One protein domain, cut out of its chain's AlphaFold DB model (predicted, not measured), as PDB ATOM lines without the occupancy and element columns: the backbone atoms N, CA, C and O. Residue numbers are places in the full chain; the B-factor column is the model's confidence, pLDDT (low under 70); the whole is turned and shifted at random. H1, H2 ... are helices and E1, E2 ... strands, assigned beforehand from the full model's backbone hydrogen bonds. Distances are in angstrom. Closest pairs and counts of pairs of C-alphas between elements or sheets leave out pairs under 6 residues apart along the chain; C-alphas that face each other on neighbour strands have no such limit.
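AT A GLANCE: This is residues 640 to 724 of the 1035 residues of an uncharacterized protein of Prunus armeniaca (UniProt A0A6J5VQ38). A twisted sheet of four strands has two helices over one face and no named helix over the other: the long H1 runs along the strands with its residues 688 to 699 over the sheet, and the shorter H2 crosses E1 slantwise, its residues 723 to 724 meeting H1 at residues 689 to 693. The printed part has 85 residues, with two named helices and four named strands in the order E1 E2 E3 H1 E4 H2. The sheet's order is E3 E2 E1 E4, mixed, and the class is mixed, helices and strands. The whole is compact, with a radius of gyration of the C-alphas of 12.6 A, and elongated in outline, spanning 42 by 26 by 22 A.

HOW THE PARTS SIT: Look first at E1, residues 640 to 645, E2, residues 652 to 657, and E3, residues 663 to 668: they form a meander, each strand the antiparallel neighbour of the one before, in two hairpins. Find N 642 and O 655 at 2.8 A between E1 and E2, and N 656 and O 665 at 2.9 A between E2 and E3. On the other side of E1 is E4, residues 703 to 707, parallel to it at 21 degrees, with N 643 and O 705 2.8 A apart. The sheet is twisted, its C-alphas lying up to 4.5 A off the best plane. H1, residues 679 to 699, is on the sheet at a height of 8.6 A, over E2 and along the strands, at 6 degrees to E2 on the local plane; 2 of its C-alphas fall on E1, only just too few to be over it. E3, H1 and E4 make a split strand-helix-strand unit, two strands running the same way with E2 and E1 between them, and its crossover is right-handed. H2, residues 713 to 724, is on the same face at a height of 9.6 A, over E1 and slantwise to the strands. H1 and H2 touch, closest at the C-alphas of Leu 693 and Ile 723, 6.1 A apart, at a steep tilt of 64 degrees. In H1 and H2 every O i to N i+4 pair is within hydrogen-bond range.

IN THESE COORDINATES: Find C-alpha 640 at (126.792, 141.704, 109.626); from there E1 runs 16.4 A to residue 645. E2 is 16.6 A long, E3 14.1 A and E4 13.1 A. H1 begins at C-alpha 679, (122.186, 111.939, 94.998), and runs 30.5 A. H2, 16.4 A long, ends at C-alpha 724, (133.041, 133.279, 99.113).

THE WHOLE: The two C-alphas farthest apart, those of Tyr 660 and Asp 678, are 42.2 A from each other. The printed part has no cut and no long link. Its mean pLDDT is 78.5; look for values under 70 at residues 646 to 651, 673, 675 to 677 and 708 to 713.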
ATOM      1  N   VAL A 640     126.266 142.997 109.155       86.62
ATOM      2  CA  VAL A 640     126.792 141.704 109.626       86.62
ATOM      3  C   VAL A 640     125.933 140.547 109.119       86.62
ATOM      4  O   VAL A 640     124.721 140.543 109.302       86.62
ATOM      5  N   MET A 641     126.565 139.516 108.557       87.38
ATOM      6  CA  MET A 641     125.945 138.200 108.384       87.38
ATOM      7  C   MET A 641     126.306 137.310 109.577       87.38
ATOM      8  O   MET A 641     127.428 136.814 109.668       87.38
ATOM      9  N   ALA A 642     125.364 137.074 110.484       86.81
ATOM     10  CA  ALA A 642     125.521 136.082 111.540       86.81
ATOM     11  C   ALA A 642     125.100 134.698 111.023       86.81
ATOM     12  O   ALA A 642     124.010 134.528 110.485       86.81
ATOM     13  N   CYS A 643     125.947 133.687 111.191       85.44
ATOM     14  CA  CYS A 643     125.657 132.294 110.868       85.44
ATOM     15  C   CYS A 643     125.769 131.450 112.139       85.44
ATOM     16  O   CYS A 643     126.776 131.524 112.839       85.44
ATOM     17  N   CYS A 644     124.764 130.632 112.441       78.69
ATOM     18  CA  CYS A 644     124.798 129.706 113.570       78.69
ATOM     19  C   CYS A 644     124.520 128.266 113.125       78.69
ATOM     20  O   CYS A 644     123.716 128.005 112.221       78.69
ATOM     21  N   TRP A 645     125.192 127.324 113.788       74.94
ATOM     22  CA  TRP A 645     124.966 125.891 113.631       74.94
ATOM     23  C   TRP A 645     124.719 125.245 114.992       74.94
ATOM     24  O   TRP A 645     125.484 125.467 115.929       74.94
ATOM     25  N   GLY A 646     123.667 124.436 115.110       66.75
ATOM     26  CA  GLY A 646     123.309 123.797 116.376       66.75
ATOM     27  C   GLY A 646     122.097 122.861 116.282       66.75
ATOM     28  O   GLY A 646     121.658 122.523 115.182       66.75
ATOM     29  N   PRO A 647     121.513 122.447 117.423       57.91
ATOM     30  CA  PRO A 647     120.415 121.469 117.484       57.91
ATOM     31  C   PRO A 647     119.049 121.996 116.992       57.91
ATOM     32  O   PRO A 647     118.029 121.317 117.138       57.91
ATOM     33  N   GLY A 648     119.009 123.203 116.421       59.38
ATOM     34  CA  GLY A 648     117.805 123.828 115.882       59.38
ATOM     35  C   GLY A 648     117.209 123.087 114.679       59.38
ATOM     36  O   GLY A 648     117.815 122.199 114.077       59.38
ATOM     37  N   LYS A 649     115.983 123.468 114.306       63.69
ATOM     38  CA  LYS A 649     115.296 122.952 113.114       63.69
ATOM     39  C   LYS A 649     114.896 124.124 112.211       63.69
ATOM     40  O   LYS A 649     113.888 124.760 112.507       63.69
ATOM     41  N   PRO A 650     115.632 124.391 111.115       66.88
ATOM     42  CA  PRO A 650     116.802 123.655 110.617       66.88
ATOM     43  C   PRO A 650     118.101 123.955 111.387       66.88
ATOM     44  O   PRO A 650     118.206 124.961 112.079       66.88
ATOM     45  N   ALA A 651     119.088 123.062 111.246       69.19
ATOM     46  CA  ALA A 651     120.324 123.074 112.038       69.19
ATOM     47  C   ALA A 651     121.296 124.219 111.701       69.19
ATOM     48  O   ALA A 651     122.093 124.595 112.555       69.19
ATOM     49  N   THR A 652     121.218 124.775 110.486       82.62
ATOM     50  CA  THR A 652     122.021 125.927 110.046       82.62
ATOM     51  C   THR A 652     121.108 127.090 109.677       82.62
ATOM     52  O   THR A 652     120.231 126.939 108.815       82.62
ATOM     53  N   THR A 653     121.343 128.247 110.292       86.62
ATOM     54  CA  THR A 653     120.614 129.492 110.020       86.62
ATOM     55  C   THR A 653     121.600 130.634 109.795       86.62
ATOM     56  O   THR A 653     122.577 130.768 110.527       86.62
ATOM     57  N   PHE A 654     121.331 131.450 108.782       87.75
ATOM     58  CA  PHE A 654     122.020 132.703 108.499       87.75
ATOM     59  C   PHE A 654     121.044 133.859 108.745       87.75
ATOM     60  O   PHE A 654     119.868 133.754 108.400       87.75
ATOM     61  N   VAL A 655     121.526 134.948 109.328       89.94
ATOM     62  CA  VAL A 655     120.764 136.148 109.686       89.94
ATOM     63  C   VAL A 655     121.552 137.357 109.201       89.94
ATOM     64  O   VAL A 655     122.735 137.479 109.516       89.94
ATOM     65  N   MET A 656     120.911 138.245 108.447       88.50
ATOM     66  CA  MET A 656     121.474 139.555 108.129       88.50
ATOM     67  C   MET A 656     121.048 140.576 109.177       88.50
ATOM     68  O   MET A 656     119.857 140.714 109.454       88.50
ATOM     69  N   LEU A 657     122.029 141.302 109.703       88.44
ATOM     70  CA  LEU A 657     121.860 142.478 110.545       88.44
ATOM     71  C   LEU A 657     122.289 143.725 109.763       88.44
ATOM     72  O   LEU A 657     123.275 143.686 109.016       88.44
ATOM     73  N   ASP A 658     121.558 144.824 109.929       82.81
ATOM     74  CA  ASP A 658     121.942 146.121 109.371       82.81
ATOM     75  C   ASP A 658     122.981 146.855 110.243       82.81
ATOM     76  O   ASP A 658     123.552 146.295 111.178       82.81
ATOM     77  N   SER A 659     123.246 148.125 109.923       80.06
ATOM     78  CA  SER A 659     124.149 148.996 110.687       80.06
ATOM     79  C   SER A 659     123.651 149.348 112.096       80.06
ATOM     80  O   SER A 659     124.428 149.862 112.893       80.06
ATOM     81  N   TYR A 660     122.377 149.110 112.411       79.19
ATOM     82  CA  TYR A 660     121.782 149.355 113.729       79.19
ATOM     83  C   TYR A 660     121.615 148.060 114.542       79.19
ATOM     84  O   TYR A 660     121.200 148.110 115.699       79.19
ATOM     85  N   GLY A 661     121.964 146.906 113.962       80.31
ATOM     86  CA  GLY A 661     121.782 145.588 114.568       80.31
ATOM     87  C   GLY A 661     120.375 145.005 114.389       80.31
ATOM     88  O   GLY A 661     120.079 143.965 114.978       80.31
ATOM     89  N   GLU A 662     119.506 145.626 113.582       84.81
ATOM     90  CA  GLU A 662     118.168 145.098 113.306       84.81
ATOM     91  C   GLU A 662     118.218 143.944 112.291       84.81
ATOM     92  O   GLU A 662     119.007 143.946 111.345       84.81
ATOM     93  N   VAL A 663     117.352 142.939 112.473       88.06
ATOM     94  CA  VAL A 663     117.282 141.763 111.589       88.06
ATOM     95  C   VAL A 663     116.611 142.125 110.263       88.06
ATOM     96  O   VAL A 663     115.402 142.351 110.206       88.06
ATOM     97  N   VAL A 664     117.394 142.103 109.184       87.69
ATOM     98  CA  VAL A 664     116.957 142.417 107.814       87.69
ATOM     99  C   VAL A 664     116.336 141.204 107.120       87.69
ATOM    100  O   VAL A 664     115.295 141.322 106.474       87.69
ATOM    101  N   ASP A 665     116.984 140.040 107.217       89.50
ATOM    102  CA  ASP A 665     116.603 138.821 106.492       89.50
ATOM    103  C   ASP A 665     117.167 137.560 107.175       89.50
ATOM    104  O   ASP A 665     118.160 137.626 107.905       89.50
ATOM    105  N   VAL A 666     116.543 136.400 106.941       89.25
ATOM    106  CA  VAL A 666     116.901 135.116 107.567       89.25
ATOM    107  C   VAL A 666     116.877 133.979 106.543       89.25
ATOM    108  O   VAL A 666     115.822 133.571 106.050       89.25
ATOM    109  N   LEU A 667     118.046 133.392 106.277       88.62
ATOM    110  CA  LEU A 667     118.211 132.254 105.377       88.62
ATOM    111  C   LEU A 667     118.413 130.940 106.144       88.62
ATOM    112  O   LEU A 667     119.427 130.690 106.792       88.62
ATOM    113  N   TYR A 668     117.455 130.035 105.966       87.25
ATOM    114  CA  TYR A 668     117.511 128.664 106.459       87.25
ATOM    115  C   TYR A 668     118.163 127.713 105.441       87.25
ATOM    116  O   TYR A 668     117.645 127.554 104.326       87.25
ATOM    117  N   ALA A 669     119.265 127.058 105.833       81.94
ATOM    118  CA  ALA A 669     120.136 126.265 104.951       81.94
ATOM    119  C   ALA A 669     120.657 124.971 105.623       81.94
ATOM    120  O   ALA A 669     121.856 124.694 105.692       81.94
ATOM    121  N   GLY A 670     119.739 124.168 106.169       76.62
ATOM    122  CA  GLY A 670     120.073 122.955 106.927       76.62
ATOM    123  C   GLY A 670     120.733 121.819 106.129       76.62
ATOM    124  O   GLY A 670     121.162 120.845 106.743       76.62
ATOM    125  N   SER A 671     120.830 121.906 104.795       79.12
ATOM    126  CA  SER A 671     121.374 120.817 103.965       79.12
ATOM    127  C   SER A 671     122.907 120.786 103.913       79.12
ATOM    128  O   SER A 671     123.483 119.769 103.531       79.12
ATOM    129  N   LEU A 672     123.589 121.876 104.294       73.75
ATOM    130  CA  LEU A 672     125.049 122.022 104.147       73.75
ATOM    131  C   LEU A 672     125.867 120.946 104.870       73.75
ATOM    132  O   LEU A 672     126.919 120.532 104.375       73.75
ATOM    133  N   THR A 673     125.392 120.522 106.045       68.31
ATOM    134  CA  THR A 673     126.071 119.563 106.928       68.31
ATOM    135  C   THR A 673     125.514 118.142 106.816       68.31
ATOM    136  O   THR A 673     125.852 117.291 107.638       68.31
ATOM    137  N   LEU A 674     124.681 117.854 105.807       71.25
ATOM    138  CA  LEU A 674     124.305 116.480 105.472       71.25
ATOM    139  C   LEU A 674     125.529 115.721 104.943       71.25
ATOM    140  O   LEU A 674     126.292 116.231 104.124       71.25
ATOM    141  N   HIS A 675     125.707 114.487 105.417       60.38
ATOM    142  CA  HIS A 675     126.874 113.651 105.113       60.38
ATOM    143  C   HIS A 675     126.511 112.359 104.360       60.38
ATOM    144  O   HIS A 675     127.276 111.397 104.377       60.38
ATOM    145  N   SER A 676     125.341 112.313 103.709       63.06
ATOM    146  CA  SER A 676     124.976 111.176 102.857       63.06
ATOM    147  C   SER A 676     125.653 111.251 101.484       63.06
ATOM    148  O   SER A 676     125.842 112.323 100.906       63.06
ATOM    149  N   HIS A 677     125.951 110.079 100.920       62.44
ATOM    150  CA  HIS A 677     126.303 109.920  99.509       62.44
ATOM    151  C   HIS A 677     125.066 109.879  98.586       62.44
ATOM    152  O   HIS A 677     125.215 109.706  97.376       62.44
ATOM    153  N   ASP A 678     123.854 110.042  99.128       76.94
ATOM    154  CA  ASP A 678     122.621 110.098  98.347       76.94
ATOM    155  C   ASP A 678     122.609 111.273  97.360       76.94
ATOM    156  O   ASP A 678     122.807 112.437  97.710       76.94
ATOM    157  N   VAL A 679     122.275 110.966  96.104       76.56
ATOM    158  CA  VAL A 679     122.186 111.939  94.998       76.56
ATOM    159  C   VAL A 679     121.161 113.047  95.286       76.56
ATOM    160  O   VAL A 679     121.283 114.163  94.779       76.56
ATOM    161  N   ASN A 680     120.149 112.758  96.108       78.62
ATOM    162  CA  ASN A 680     119.159 113.742  96.530       78.62
ATOM    163  C   ASN A 680     119.741 114.744  97.542       78.62
ATOM    164  O   ASN A 680     119.543 115.946  97.385       78.62
ATOM    165  N   ASP A 681     120.515 114.271  98.516       77.81
ATOM    166  CA  ASP A 681     121.111 115.102  99.567       77.81
ATOM    167  C   ASP A 681     122.237 115.976  99.007       77.81
ATOM    168  O   ASP A 681     122.304 117.165  99.310       77.81
ATOM    169  N   GLN A 682     123.043 115.444  98.081       76.38
ATOM    170  CA  GLN A 682     124.014 116.237  97.314       76.38
ATOM    171  C   GLN A 682     123.338 117.366  96.517       76.38
ATOM    172  O   GLN A 682     123.858 118.480  96.438       76.38
ATOM    173  N   LYS A 683     122.153 117.105  95.951       81.12
ATOM    174  CA  LYS A 683     121.368 118.115  95.230       81.12
ATOM    175  C   LYS A 683     120.756 119.159  96.173       81.12
ATOM    176  O   LYS A 683     120.705 120.331  95.807       81.12
ATOM    177  N   LEU A 684     120.314 118.757  97.366       80.31
ATOM    178  CA  LEU A 684     119.835 119.675  98.404       80.31
ATOM    179  C   LEU A 684     120.970 120.563  98.928       80.31
ATOM    180  O   LEU A 684     120.798 121.777  98.987       80.31
ATOM    181  N   LYS A 685     122.152 119.992  99.201       81.88
ATOM    182  CA  LYS A 685     123.350 120.758  99.564       81.88
ATOM    183  C   LYS A 685     123.713 121.784  98.488       81.88
ATOM    184  O   LYS A 685     123.872 122.950  98.826       81.88
ATOM    185  N   LYS A 686     123.775 121.396  97.205       82.25
ATOM    186  CA  LYS A 686     124.100 122.344  96.121       82.25
ATOM    187  C   LYS A 686     123.064 123.466  95.976       82.25
ATOM    188  O   LYS A 686     123.437 124.605  95.731       82.25
ATOM    189  N   ASN A 687     121.778 123.164  96.166       86.56
ATOM    190  CA  ASN A 687     120.720 124.177  96.191       86.56
ATOM    191  C   ASN A 687     120.898 125.157  97.367       86.56
ATOM    192  O   ASN A 687     120.746 126.358  97.185       86.56
ATOM    193  N   ASP A 688     121.266 124.674  98.557       87.19
ATOM    194  CA  ASP A 688     121.561 125.553  99.696       87.19
ATOM    195  C   ASP A 688     122.853 126.371  99.487       87.19
ATOM    196  O   ASP A 688     122.850 127.557  99.802       87.19
ATOM    197  N   GLU A 689     123.906 125.818  98.868       83.88
ATOM    198  CA  GLU A 689     125.090 126.589  98.433       83.88
ATOM    199  C   GLU A 689     124.713 127.720  97.455       83.88
ATOM    200  O   GLU A 689     125.107 128.867  97.662       83.88
ATOM    201  N   GLU A 690     123.913 127.426  96.422       83.69
ATOM    202  CA  GLU A 690     123.439 128.415  95.438       83.69
ATOM    203  C   GLU A 690     122.546 129.497  96.083       83.69
ATOM    204  O   GLU A 690     122.609 130.669  95.703       83.69
ATOM    205  N   ARG A 691     121.747 129.137  97.100       87.25
ATOM    206  CA  ARG A 691     120.926 130.084  97.877       87.25
ATOM    207  C   ARG A 691     121.770 131.007  98.759       87.25
ATOM    208  O   ARG A 691     121.457 132.192  98.830       87.25
ATOM    209  N   ILE A 692     122.821 130.496  99.401       87.12
ATOM    210  CA  ILE A 692     123.732 131.300 100.239       87.12
ATOM    211  C   ILE A 692     124.575 132.233  99.375       87.12
ATOM    212  O   ILE A 692     124.693 133.409  99.708       87.12
ATOM    213  N   LEU A 693     125.087 131.752  98.237       83.75
ATOM    214  CA  LEU A 693     125.791 132.592  97.266       83.75
ATOM    215  C   LEU A 693     124.925 133.791  96.853       83.75
ATOM    216  O   LEU A 693     125.385 134.928  96.899       83.75
ATOM    217  N   LYS A 694     123.646 133.555  96.531       83.62
ATOM    218  CA  LYS A 694     122.709 134.639  96.213       83.62
ATOM    219  C   LYS A 694     122.474 135.581  97.402       83.62
ATOM    220  O   LYS A 694     122.468 136.785  97.205       83.62
ATOM    221  N   PHE A 695     122.305 135.054  98.614       86.06
ATOM    222  CA  PHE A 695     122.071 135.842  99.832       86.06
ATOM    223  C   PHE A 695     123.250 136.773 100.166       86.06
ATOM    224  O   PHE A 695     123.037 137.937 100.492       86.06
ATOM    225  N   MET A 696     124.489 136.298  99.993       84.69
ATOM    226  CA  MET A 696     125.702 137.111 100.157       84.69
ATOM    227  C   MET A 696     125.817 138.211  99.085       84.69
ATOM    228  O   MET A 696     126.230 139.327  99.394       84.69
ATOM    229  N   ILE A 697     125.409 137.925  97.841       81.81
ATOM    230  CA  ILE A 697     125.372 138.909  96.743       81.81
ATOM    231  C   ILE A 697     124.252 139.947  96.947       81.81
ATOM    232  O   ILE A 697     124.481 141.133  96.729       81.81
ATOM    233  N   ASP A 698     123.053 139.526  97.367       82.06
ATOM    234  CA  ASP A 698     121.890 140.409  97.552       82.06
ATOM    235  C   ASP A 698     122.101 141.428  98.693       82.06
ATOM    236  O   ASP A 698     121.632 142.561  98.585       82.06
ATOM    237  N   HIS A 699     122.776 141.030  99.782       81.56
ATOM    238  CA  HIS A 699     122.906 141.834 101.013       81.56
ATOM    239  C   HIS A 699     124.283 142.491 101.222       81.56
ATOM    240  O   HIS A 699     124.399 143.414 102.035       81.56
ATOM    241  N   GLN A 700     125.322 142.032 100.508       75.31
ATOM    242  CA  GLN A 700     126.706 142.527 100.583       75.31
ATOM    243  C   GLN A 700     127.180 142.785 102.029       75.31
ATOM    244  O   GLN A 700     127.444 143.927 102.410       75.31
ATOM    245  N   GLN A 701     127.251 141.748 102.868       79.88
ATOM    246  CA  GLN A 701     127.766 141.883 104.239       79.88
ATOM    247  C   GLN A 701     129.226 142.370 104.259       79.88
ATOM    248  O   GLN A 701     130.032 141.907 103.452       79.88
ATOM    249  N   HIS A 702     129.590 143.235 105.211       76.12
ATOM    250  CA  HIS A 702     130.999 143.594 105.439       76.12
ATOM    251  C   HIS A 702     131.698 142.568 106.347       76.12
ATOM    252  O   HIS A 702     132.892 142.327 106.218       76.12
ATOM    253  N   VAL A 703     130.946 141.947 107.265       81.25
ATOM    254  CA  VAL A 703     131.457 140.982 108.251       81.25
ATOM    255  C   VAL A 703     130.594 139.725 108.243       81.25
ATOM    256  O   VAL A 703     129.368 139.812 108.173       81.25
ATOM    257  N   ALA A 704     131.221 138.552 108.354       83.31
ATOM    258  CA  ALA A 704     130.539 137.280 108.572       83.31
ATOM    259  C   ALA A 704     130.964 136.680 109.925       83.31
ATOM    260  O   ALA A 704     132.131 136.340 110.114       83.31
ATOM    261  N   ILE A 705     130.019 136.543 110.858       84.38
ATOM    262  CA  ILE A 705     130.234 135.960 112.190       84.38
ATOM    263  C   ILE A 705     129.738 134.512 112.185       84.38
ATOM    264  O   ILE A 705     128.655 134.232 111.675       84.38
ATOM    265  N   LEU A 706     130.506 133.592 112.774       83.44
ATOM    266  CA  LEU A 706     130.146 132.178 112.886       83.44
ATOM    267  C   LEU A 706     130.013 131.760 114.358       83.44
ATOM    268  O   LEU A 706     131.010 131.644 115.068       83.44
ATOM    269  N   GLY A 707     128.785 131.495 114.799       74.69
ATOM    270  CA  GLY A 707     128.488 130.914 116.107       74.69
ATOM    271  C   GLY A 707     128.798 129.417 116.126       74.69
ATOM    272  O   GLY A 707     128.084 128.621 115.507       74.69
ATOM    273  N   CYS A 708     129.860 129.038 116.837       63.34
ATOM    274  CA  CYS A 708     130.354 127.665 116.927       63.34
ATOM    275  C   CYS A 708     129.849 126.957 118.193       63.34
ATOM    276  O   CYS A 708     130.202 127.350 119.299       63.34
ATOM    277  N   VAL A 709     129.085 125.870 118.033       62.16
ATOM    278  CA  VAL A 709     128.620 125.025 119.156       62.16
ATOM    279  C   VAL A 709     129.447 123.737 119.293       62.16
ATOM    280  O   VAL A 709     129.519 123.159 120.375       62.16
ATOM    281  N   ASN A 710     130.105 123.271 118.222       63.19
ATOM    282  CA  ASN A 710     131.021 122.128 118.273       63.19
ATOM    283  C   ASN A 710     132.101 122.177 117.171       63.19
ATOM    284  O   ASN A 710     132.091 123.034 116.287       63.19
ATOM    285  N   LEU A 711     132.995 121.183 117.170       64.06
ATOM    286  CA  LEU A 711     134.070 121.036 116.182       64.06
ATOM    287  C   LEU A 711     133.577 120.917 114.721       64.06
ATOM    288  O   LEU A 711     134.333 121.218 113.800       64.06
ATOM    289  N   SER A 712     132.315 120.540 114.469       62.47
ATOM    290  CA  SER A 712     131.755 120.444 113.106       62.47
ATOM    291  C   SER A 712     131.601 121.808 112.429       62.47
ATOM    292  O   SER A 712     131.548 121.874 111.199       62.47
ATOM    293  N   CYS A 713     131.582 122.900 113.200       68.44
ATOM    294  CA  CYS A 713     131.516 124.265 112.680       68.44
ATOM    295  C   CYS A 713     132.759 124.649 111.849       68.44
ATOM    296  O   CYS A 713     132.659 125.508 110.975       68.44
ATOM    297  N   THR A 714     133.894 123.954 112.019       72.25
ATOM    298  CA  THR A 714     135.075 124.067 111.134       72.25
ATOM    299  C   THR A 714     134.717 123.839 109.662       72.25
ATOM    300  O   THR A 714     135.037 124.664 108.810       72.25
ATOM    301  N   ARG A 715     133.937 122.792 109.369       72.88
ATOM    302  CA  ARG A 715     133.460 122.465 108.015       72.88
ATOM    303  C   ARG A 715     132.470 123.487 107.467       72.88
ATOM    304  O   ARG A 715     132.377 123.674 106.259       72.88
ATOM    305  N   LEU A 716     131.716 124.151 108.343       77.81
ATOM    306  CA  LEU A 716     130.825 125.235 107.935       77.81
ATOM    307  C   LEU A 716     131.629 126.490 107.567       77.81
ATOM    308  O   LEU A 716     131.337 127.103 106.543       77.81
ATOM    309  N   LYS A 717     132.697 126.808 108.314       80.94
ATOM    310  CA  LYS A 717     133.681 127.833 107.929       80.94
ATOM    311  C   LYS A 717     134.328 127.516 106.574       80.94
ATOM    312  O   LYS A 717     134.387 128.397 105.722       80.94
ATOM    313  N   GLU A 718     134.763 126.274 106.347       79.75
ATOM    314  CA  GLU A 718     135.312 125.822 105.055       79.75
ATOM    315  C   GLU A 718     134.313 126.032 103.904       79.75
ATOM    316  O   GLU A 718     134.650 126.671 102.911       79.75
ATOM    317  N   VAL A 719     133.063 125.578 104.056       79.06
ATOM    318  CA  VAL A 719     132.012 125.734 103.032       79.06
ATOM    319  C   VAL A 719     131.664 127.207 102.775       79.06
ATOM    320  O   VAL A 719     131.475 127.589 101.622       79.06
ATOM    321  N   ILE A 720     131.623 128.058 103.806       82.12
ATOM    322  CA  ILE A 720     131.400 129.505 103.636       82.12
ATOM    323  C   ILE A 720     132.583 130.152 102.896       82.12
ATOM    324  O   ILE A 720     132.358 130.938 101.976       82.12
ATOM    325  N   HIS A 721     133.833 129.777 103.201       78.44
ATOM    326  CA  HIS A 721     134.995 130.222 102.422       78.44
ATOM    327  C   HIS A 721     134.970 129.702 100.976       78.44
ATOM    328  O   HIS A 721     135.338 130.444 100.070       78.44
ATOM    329  N   GLU A 722     134.520 128.472 100.709       77.06
ATOM    330  CA  GLU A 722     134.328 127.991  99.334       77.06
ATOM    331  C   GLU A 722     133.280 128.812  98.576       77.06
ATOM    332  O   GLU A 722     133.507 129.152  97.417       77.06
ATOM    333  N   ILE A 723     132.148 129.144  99.205       78.31
ATOM    334  CA  ILE A 723     131.101 129.984  98.601       78.31
ATOM    335  C   ILE A 723     131.630 131.403  98.344       78.31
ATOM    336  O   ILE A 723     131.433 131.933  97.254       78.31
ATOM    337  N   TYR A 724     132.382 131.980  99.283       77.69
ATOM    338  CA  TYR A 724     133.041 133.279  99.113       77.69
ATOM    339  C   TYR A 724     134.082 133.267  97.979       77.69
ATOM    340  O   TYR A 724     134.114 134.172  97.148       77.69
TER     341      TYR A 724